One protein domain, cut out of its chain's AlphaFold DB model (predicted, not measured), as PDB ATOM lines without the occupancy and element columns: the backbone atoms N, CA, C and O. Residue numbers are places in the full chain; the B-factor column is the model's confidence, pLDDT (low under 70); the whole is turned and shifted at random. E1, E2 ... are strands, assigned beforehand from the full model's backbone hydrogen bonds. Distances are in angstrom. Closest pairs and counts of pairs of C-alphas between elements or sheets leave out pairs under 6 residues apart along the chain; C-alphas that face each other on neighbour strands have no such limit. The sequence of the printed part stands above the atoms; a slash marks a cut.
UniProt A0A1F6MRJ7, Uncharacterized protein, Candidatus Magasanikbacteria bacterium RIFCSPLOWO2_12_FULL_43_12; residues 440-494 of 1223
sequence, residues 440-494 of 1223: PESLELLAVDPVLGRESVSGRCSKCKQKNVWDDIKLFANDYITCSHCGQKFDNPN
ATOM      1  N   PRO A 440      -6.949 -32.044 -45.364       80.56
ATOM      2  CA  PRO A 440      -7.884 -31.924 -44.257       80.56
ATOM      3  C   PRO A 440      -9.318 -32.067 -44.774       80.56
ATOM      4  O   PRO A 440      -9.648 -31.639 -45.881       80.56
ATOM      5  N   GLU A 441     -10.189 -32.653 -43.961       84.62
ATOM      6  CA  GLU A 441     -11.624 -32.667 -44.231       84.62
ATOM      7  C   GLU A 441     -12.187 -31.264 -44.000       84.62
ATOM      8  O   GLU A 441     -11.827 -30.603 -43.022       84.62
ATOM      9  N   SER A 442     -13.118 -30.814 -44.847       82.44
ATOM     10  CA  SER A 442     -13.760 -29.494 -44.707       82.44
ATOM     11  C   SER A 442     -12.755 -28.337 -44.583       82.44
ATOM     12  O   SER A 442     -12.894 -27.506 -43.690       82.44
ATOM     13  N   LEU A 443     -11.713 -28.320 -45.427       81.25
ATOM     14  CA  LEU A 443     -10.767 -27.206 -45.465       81.25
ATOM     15  C   LEU A 443     -11.481 -25.927 -45.925       81.25
ATOM     16  O   LEU A 443     -12.128 -25.906 -46.971       81.25
ATOM     17  N   GLU A 444     -11.331 -24.871 -45.144       80.31
ATOM     18  CA  GLU A 444     -11.956 -23.572 -45.328       80.31
ATOM     19  C   GLU A 444     -10.889 -22.486 -45.175       80.31
ATOM     20  O   GLU A 444     -10.165 -22.457 -44.180       80.31
ATOM     21  N   LEU A 445     -10.797 -21.590 -46.156       78.38
ATOM     22  CA  LEU A 445      -9.983 -20.384 -46.054       78.38
ATOM     23  C   LEU A 445     -10.658 -19.417 -45.072       78.38
ATOM     24  O   LEU A 445     -11.776 -18.977 -45.320       78.38
ATOM     25  N   LEU A 446      -9.990 -19.108 -43.962       79.12
ATOM     26  CA  LEU A 446     -10.490 -18.189 -42.939       79.12
ATOM     27  C   LEU A 446     -10.135 -16.736 -43.246       79.12
ATOM     28  O   LEU A 446     -10.970 -15.850 -43.086       79.12
ATOM     29  N   ALA A 447      -8.887 -16.489 -43.640       76.94
ATOM     30  CA  ALA A 447      -8.369 -15.154 -43.902       76.94
ATOM     31  C   ALA A 447      -7.205 -15.210 -44.890       76.94
ATOM     32  O   ALA A 447      -6.502 -16.213 -44.984       76.94
ATOM     33  N   VAL A 448      -6.976 -14.105 -45.590       72.94
ATOM     34  CA  VAL A 448      -5.759 -13.855 -46.360       72.94
ATOM     35  C   VAL A 448      -5.270 -12.481 -45.936       72.94
ATOM     36  O   VAL A 448      -6.024 -11.518 -46.035       72.94
ATOM     37  N   ASP A 449      -4.025 -12.396 -45.481       71.06
ATOM     38  CA  ASP A 449      -3.289 -11.142 -45.381       71.06
ATOM     39  C   ASP A 449      -2.436 -11.004 -46.646       71.06
ATOM     40  O   ASP A 449      -1.354 -11.592 -46.750       71.06
ATOM     41  N   PRO A 450      -2.897 -10.246 -47.642       59.12
ATOM     42  CA  PRO A 450      -2.164 -10.117 -48.886       59.12
ATOM     43  C   PRO A 450      -0.960  -9.173 -48.797       59.12
ATOM     44  O   PRO A 450      -0.055  -9.260 -49.629       59.12
ATOM     45  N   VAL A 451      -0.905  -8.311 -47.775       60.91
ATOM     46  CA  VAL A 451       0.218  -7.394 -47.545       60.91
ATOM     47  C   VAL A 451       1.443  -8.190 -47.106       60.91
ATOM     48  O   VAL A 451       2.546  -7.979 -47.621       60.91
ATOM     49  N   LEU A 452       1.240  -9.142 -46.192       65.25
ATOM     50  CA  LEU A 452       2.279 -10.062 -45.729       65.25
ATOM     51  C   LEU A 452       2.353 -11.351 -46.557       65.25
ATOM     52  O   LEU A 452       3.301 -12.125 -46.397       65.25
ATOM     53  N   GLY A 453       1.404 -11.582 -47.466       73.12
ATOM     54  CA  GLY A 453       1.366 -12.773 -48.307       73.12
ATOM     55  C   GLY A 453       1.073 -14.045 -47.514       73.12
ATOM     56  O   GLY A 453       1.766 -15.048 -47.692       73.12
ATOM     57  N   ARG A 454       0.114 -13.983 -46.589       78.00
ATOM     58  CA  ARG A 454      -0.235 -15.067 -45.668       78.00
ATOM     59  C   ARG A 454      -1.696 -15.456 -45.774       78.00
ATOM     60  O   ARG A 454      -2.535 -14.642 -46.139       78.00
ATOM     61  N   GLU A 455      -2.001 -16.681 -45.391       78.50
ATOM     62  CA  GLU A 455      -3.361 -17.176 -45.243       78.50
ATOM     63  C   GLU A 455      -3.573 -17.800 -43.867       78.50
ATOM     64  O   GLU A 455      -2.639 -18.242 -43.195       78.50
ATOM     65  N   SER A 456      -4.828 -17.813 -43.440       82.94
ATOM     66  CA  SER A 456      -5.291 -18.615 -42.319       82.94
ATOM     67  C   SER A 456      -6.345 -19.574 -42.841       82.94
ATOM     68  O   SER A 456      -7.275 -19.154 -43.529       82.94
ATOM     69  N   VAL A 457      -6.213 -20.859 -42.535       82.69
ATOM     70  CA  VAL A 457      -7.129 -21.910 -42.996       82.69
ATOM     71  C   VAL A 457      -7.604 -22.734 -41.805       82.69
ATOM     72  O   VAL A 457      -6.886 -22.919 -40.826       82.69
ATOM     73  N   SER A 458      -8.829 -23.244 -41.863       86.81
ATOM     74  CA  SER A 458      -9.350 -24.192 -40.881       86.81
ATOM     75  C   SER A 458      -9.754 -25.480 -41.552       86.81
ATOM     76  O   SER A 458     -10.218 -25.483 -42.683       86.81
ATOM     77  N   GLY A 459      -9.597 -26.592 -40.854       87.69
ATOM     78  CA  GLY A 459     -10.004 -27.885 -41.374       87.69
ATOM     79  C   GLY A 459     -10.037 -28.927 -40.278       87.69
ATOM     80  O   GLY A 459      -9.450 -28.764 -39.207       87.69
ATOM     81  N   ARG A 460     -10.741 -30.025 -40.521       89.31
ATOM     82  CA  ARG A 460     -10.720 -31.183 -39.632       89.31
ATOM     83  C   ARG A 460      -9.605 -32.113 -40.060       89.31
ATOM     84  O   ARG A 460      -9.488 -32.494 -41.222       89.31
ATOM     85  N   CYS A 461      -8.785 -32.502 -39.095       86.12
ATOM     86  CA  CYS A 461      -7.763 -33.505 -39.311       86.12
ATOM     87  C   CYS A 461      -8.434 -34.814 -39.750       86.12
ATOM     88  O   CYS A 461      -9.208 -35.385 -38.984       86.12
ATOM     89  N   SER A 462      -8.118 -35.327 -40.941       82.88
ATOM     90  CA  SER A 462      -8.713 -36.585 -41.419       82.88
ATOM     91  C   SER A 462      -8.347 -37.789 -40.533       82.88
ATOM     92  O   SER A 462      -9.109 -38.755 -40.482       82.88
ATOM     93  N   LYS A 463      -7.243 -37.699 -39.768       82.25
ATOM     94  CA  LYS A 463      -6.773 -38.713 -38.808       82.25
ATOM     95  C   LYS A 463      -7.463 -38.626 -37.440       82.25
ATOM     96  O   LYS A 463      -8.175 -39.547 -37.062       82.25
ATOM     97  N   CYS A 464      -7.265 -37.544 -36.679       85.44
ATOM     98  CA  CYS A 464      -7.796 -37.433 -35.308       85.44
ATOM     99  C   CYS A 464      -9.183 -36.778 -35.214       85.44
ATOM    100  O   CYS A 464      -9.719 -36.644 -34.117       85.44
ATOM    101  N   LYS A 465      -9.750 -36.335 -36.343       87.81
ATOM    102  CA  LYS A 465     -11.046 -35.642 -36.462       87.81
ATOM    103  C   LYS A 465     -11.157 -34.304 -35.721       87.81
ATOM    104  O   LYS A 465     -12.184 -33.633 -35.839       87.81
ATOM    105  N   GLN A 466     -10.104 -33.874 -35.024       87.88
ATOM    106  CA  GLN A 466     -10.052 -32.571 -34.369       87.88
ATOM    107  C   GLN A 466     -10.024 -31.442 -35.397       87.88
ATOM    108  O   GLN A 466      -9.364 -31.540 -36.441       87.88
ATOM    109  N   LYS A 467     -10.749 -30.365 -35.092       88.62
ATOM    110  CA  LYS A 467     -10.706 -29.135 -35.877       88.62
ATOM    111  C   LYS A 467      -9.396 -28.418 -35.570       88.62
ATOM    112  O   LYS A 467      -9.084 -28.190 -34.410       88.62
ATOM    113  N   ASN A 468      -8.667 -28.062 -36.613       84.94
ATOM    114  CA  ASN A 468      -7.480 -27.233 -36.532       84.94
ATOM    115  C   ASN A 468      -7.782 -25.884 -37.167       84.94
ATOM    116  O   ASN A 468      -8.566 -25.783 -38.116       84.94
ATOM    117  N   VAL A 469      -7.142 -24.869 -36.614       85.50
ATOM    118  CA  VAL A 469      -6.982 -23.562 -37.229       85.50
ATOM    119  C   VAL A 469      -5.489 -23.407 -37.440       85.50
ATOM    120  O   VAL A 469      -4.714 -23.765 -36.556       85.50
ATOM    121  N   TRP A 470      -5.114 -22.956 -38.625       83.31
ATOM    122  CA  TRP A 470      -3.747 -22.686 -39.013       83.31
ATOM    123  C   TRP A 470      -3.665 -21.230 -39.422       83.31
ATOM    124  O   TRP A 470      -4.314 -20.847 -40.390       83.31
ATOM    125  N   ASP A 471      -2.907 -20.441 -38.674       78.88
ATOM    126  CA  ASP A 471      -2.788 -18.998 -38.857       78.88
ATOM    127  C   ASP A 471      -1.401 -18.658 -39.419       78.88
ATOM    128  O   ASP A 471      -0.446 -19.424 -39.259       78.88
ATOM    129  N   ASP A 472      -1.282 -17.499 -40.073       75.81
ATOM    130  CA  ASP A 472      -0.009 -16.957 -40.574       75.81
ATOM    131  C   ASP A 472       0.770 -17.871 -41.555       75.81
ATOM    132  O   ASP A 472       2.002 -17.809 -41.647       75.81
ATOM    133  N   ILE A 473       0.082 -18.702 -42.345       77.62
ATOM    134  CA  ILE A 473       0.733 -19.556 -43.347       77.62
ATOM    135  C   ILE A 473       1.206 -18.693 -44.515       77.62
ATOM    136  O   ILE A 473       0.399 -18.140 -45.254       77.62
ATOM    137  N   LYS A 474       2.521 -18.591 -44.723       77.56
ATOM    138  CA  LYS A 474       3.081 -17.871 -45.877       77.56
ATOM    139  C   LYS A 474       2.739 -18.596 -47.189       77.56
ATOM    140  O   LYS A 474       3.119 -19.757 -47.374       77.56
ATOM    141  N   LEU A 475       2.078 -17.883 -48.104       77.19
ATOM    142  CA  LEU A 475       1.710 -18.364 -49.438       77.19
ATOM    143  C   LEU A 475       2.958 -18.745 -50.239       77.19
ATOM    144  O   LEU A 475       3.999 -18.096 -50.137       77.19
ATOM    145  N   PHE A 476       2.863 -19.818 -51.026       74.88
ATOM    146  CA  PHE A 476       3.945 -20.336 -51.881       74.88
ATOM    147  C   PHE A 476       5.268 -20.689 -51.165       74.88
ATOM    148  O   PHE A 476       6.255 -21.016 -51.825       74.88
ATOM    149  N   ALA A 477       5.314 -20.625 -49.830       70.19
ATOM    150  CA  ALA A 477       6.512 -20.907 -49.042       70.19
ATOM    151  C   ALA A 477       6.526 -22.323 -48.457       70.19
ATOM    152  O   ALA A 477       7.607 -22.877 -48.267       70.19
ATOM    153  N   ASN A 478       5.354 -22.893 -48.162       68.06
ATOM    154  CA  ASN A 478       5.222 -24.223 -47.578       68.06
ATOM    155  C   ASN A 478       4.180 -25.045 -48.336       68.06
ATOM    156  O   ASN A 478       3.067 -24.578 -48.569       68.06
ATOM    157  N   ASP A 479       4.530 -26.294 -48.629       66.81
ATOM    158  CA  ASP A 479       3.661 -27.233 -49.345       66.81
ATOM    159  C   ASP A 479       2.740 -28.020 -48.387       66.81
ATOM    160  O   ASP A 479       2.037 -28.935 -48.805       66.81
ATOM    161  N   TYR A 480       2.777 -27.733 -47.078       75.81
ATOM    162  CA  TYR A 480       2.029 -28.496 -46.078       75.81
ATOM    163  C   TYR A 480       1.643 -27.693 -44.827       75.81
ATOM    164  O   TYR A 480       2.272 -26.692 -44.491       75.81
ATOM    165  N   ILE A 481       0.645 -28.203 -44.100       78.25
ATOM    166  CA  ILE A 481       0.194 -27.750 -42.771       78.25
ATOM    167  C   ILE A 481       0.110 -28.940 -41.805       78.25
ATOM    168  O   ILE A 481      -0.056 -30.080 -42.239       78.25
ATOM    169  N   THR A 482       0.224 -28.709 -40.494       79.38
ATOM    170  CA  THR A 482       0.390 -29.778 -39.487       79.38
ATOM    171  C   THR A 482      -0.707 -29.744 -38.422       79.38
ATOM    172  O   THR A 482      -0.926 -28.721 -37.803       79.38
ATOM    173  N   CYS A 483      -1.410 -30.840 -38.139       78.62
ATOM    174  CA  CYS A 483      -2.416 -30.887 -37.067       78.62
ATOM    175  C   CYS A 483      -1.790 -30.610 -35.687       78.62
ATOM    176  O   CYS A 483      -0.967 -31.394 -35.234       78.62
ATOM    177  N   SER A 484      -2.246 -29.593 -34.960       75.00
ATOM    178  CA  SER A 484      -1.768 -29.273 -33.600       75.00
ATOM    179  C   SER A 484      -2.083 -30.354 -32.550       75.00
ATOM    180  O   SER A 484      -1.437 -30.416 -31.512       75.00
ATOM    181  N   HIS A 485      -3.052 -31.238 -32.812       77.00
ATOM    182  CA  HIS A 485      -3.478 -32.271 -31.855       77.00
ATOM    183  C   HIS A 485      -2.782 -33.625 -32.019       77.00
ATOM    184  O   HIS A 485      -2.637 -34.369 -31.054       77.00
ATOM    185  N   CYS A 486      -2.438 -34.006 -33.251       75.00
ATOM    186  CA  CYS A 486      -1.827 -35.312 -33.533       75.00
ATOM    187  C   CYS A 486      -0.611 -35.239 -34.460       75.00
ATOM    188  O   CYS A 486      -0.093 -36.280 -34.859       75.00
ATOM    189  N   GLY A 487      -0.224 -34.028 -34.870       72.75
ATOM    190  CA  GLY A 487       0.888 -33.718 -35.765       72.75
ATOM    191  C   GLY A 487       0.786 -34.293 -37.185       72.75
ATOM    192  O   GLY A 487       1.758 -34.259 -37.933       72.75
ATOM    193  N   GLN A 488      -0.383 -34.801 -37.601       77.44
ATOM    194  CA  GLN A 488      -0.602 -35.236 -38.986       77.44
ATOM    195  C   GLN A 488      -0.412 -34.067 -39.959       77.44
ATOM    196  O   GLN A 488      -1.089 -33.047 -39.819       77.44
ATOM    197  N   LYS A 489       0.445 -34.245 -40.967       76.19
ATOM    198  CA  LYS A 489       0.630 -33.275 -42.050       76.19
ATOM    199  C   LYS A 489      -0.396 -33.454 -43.162       76.19
ATOM    200  O   LYS A 489      -0.820 -34.577 -43.454       76.19
ATOM    201  N   PHE A 490      -0.737 -32.339 -43.786       77.00
ATOM    202  CA  PHE A 490      -1.621 -32.253 -44.933       77.00
ATOM    203  C   PHE A 490      -1.017 -31.376 -46.015       77.00
ATOM    204  O   PHE A 490      -0.287 -30.447 -45.687       77.00
ATOM    205  N   ASP A 491      -1.367 -31.649 -47.269       74.38
ATOM    206  CA  ASP A 491      -1.121 -30.731 -48.388       74.38
ATOM    207  C   ASP A 491      -1.719 -29.348 -48.078       74.38
ATOM    208  O   ASP A 491      -2.813 -29.280 -47.501       74.38
ATOM    209  N   ASN A 492      -1.018 -28.270 -48.446       72.06
ATOM    210  CA  ASN A 492      -1.551 -26.909 -48.365       72.06
ATOM    211  C   ASN A 492      -2.091 -26.475 -49.741       72.06
ATOM    212  O   ASN A 492      -1.328 -25.953 -50.557       72.06
ATOM    213  N   PRO A 493      -3.377 -26.713 -50.060       63.81
ATOM    214  CA  PRO A 493      -3.892 -26.392 -51.381       63.81
ATOM    215  C   PRO A 493      -4.017 -24.878 -51.545       63.81
ATOM    216  O   PRO A 493      -4.707 -24.239 -50.759       63.81
ATOM    217  N   ASN A 494      -3.453 -24.328 -52.625       66.38
ATOM    218  CA  ASN A 494      -3.689 -22.935 -53.001       66.38
ATOM    219  C   ASN A 494      -5.197 -22.714 -53.248       66.38
ATOM    220  O   ASN A 494      -5.760 -23.329 -54.164       66.38
TER     221      ASN A 494
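What this domain is: This is residues 440 to 494 of the 1223 residues of an uncharacterized protein of Candidatus Magasanikbacteria bacterium RIFCSPLOWO2_12_FULL_43_12 (UniProt A0A1F6MRJ7). A long, twisted three-stranded sheet, a meander of antiparallel neighbours E1-E2-E3, makes the length, and the small hairpin E4-E5 folds back over one face. The printed part has 55 residues, no named helix and five strands, E1 to E5 in chain order: all strand. It is compact, with a radius of gyration of the C-alphas of 10.6 A, yet elongated, spanning 33 by 18 by 16 A.

Where its parts are: Find C-alpha 441 at (-11.624, -32.667, -44.231); E1 runs 23.1 A to residue 449. E2, residues 454 to 460, covers 20.2 A; E3, residues 467 to 474, covers 20.4 A and bends by 53 degrees at 471. E4 is residues 480 to 482; E5, residues 489 to 491, ends at (-1.121, -30.731, -48.388).

How they stand to each other: In hairpin E1-E2, see N 441 and O 460, 2.8 A; in E2-E3, N 457 and O 470, 2.9 A; in E4-E5, N 481 and O 490, 2.9 A. The closest C-alphas of E3 and E4, Trp 470 and Ile 481, are 7.4 A apart. E5 is apart from E1, E2 and E3.

The domain as a whole: The farthest C-alphas, Val 451 and Cys 464, are 33.4 A apart. The printed part has no cut, and no link is long. Confidence is under 70 at 450 to 452, 478 to 479 and 493 to 494.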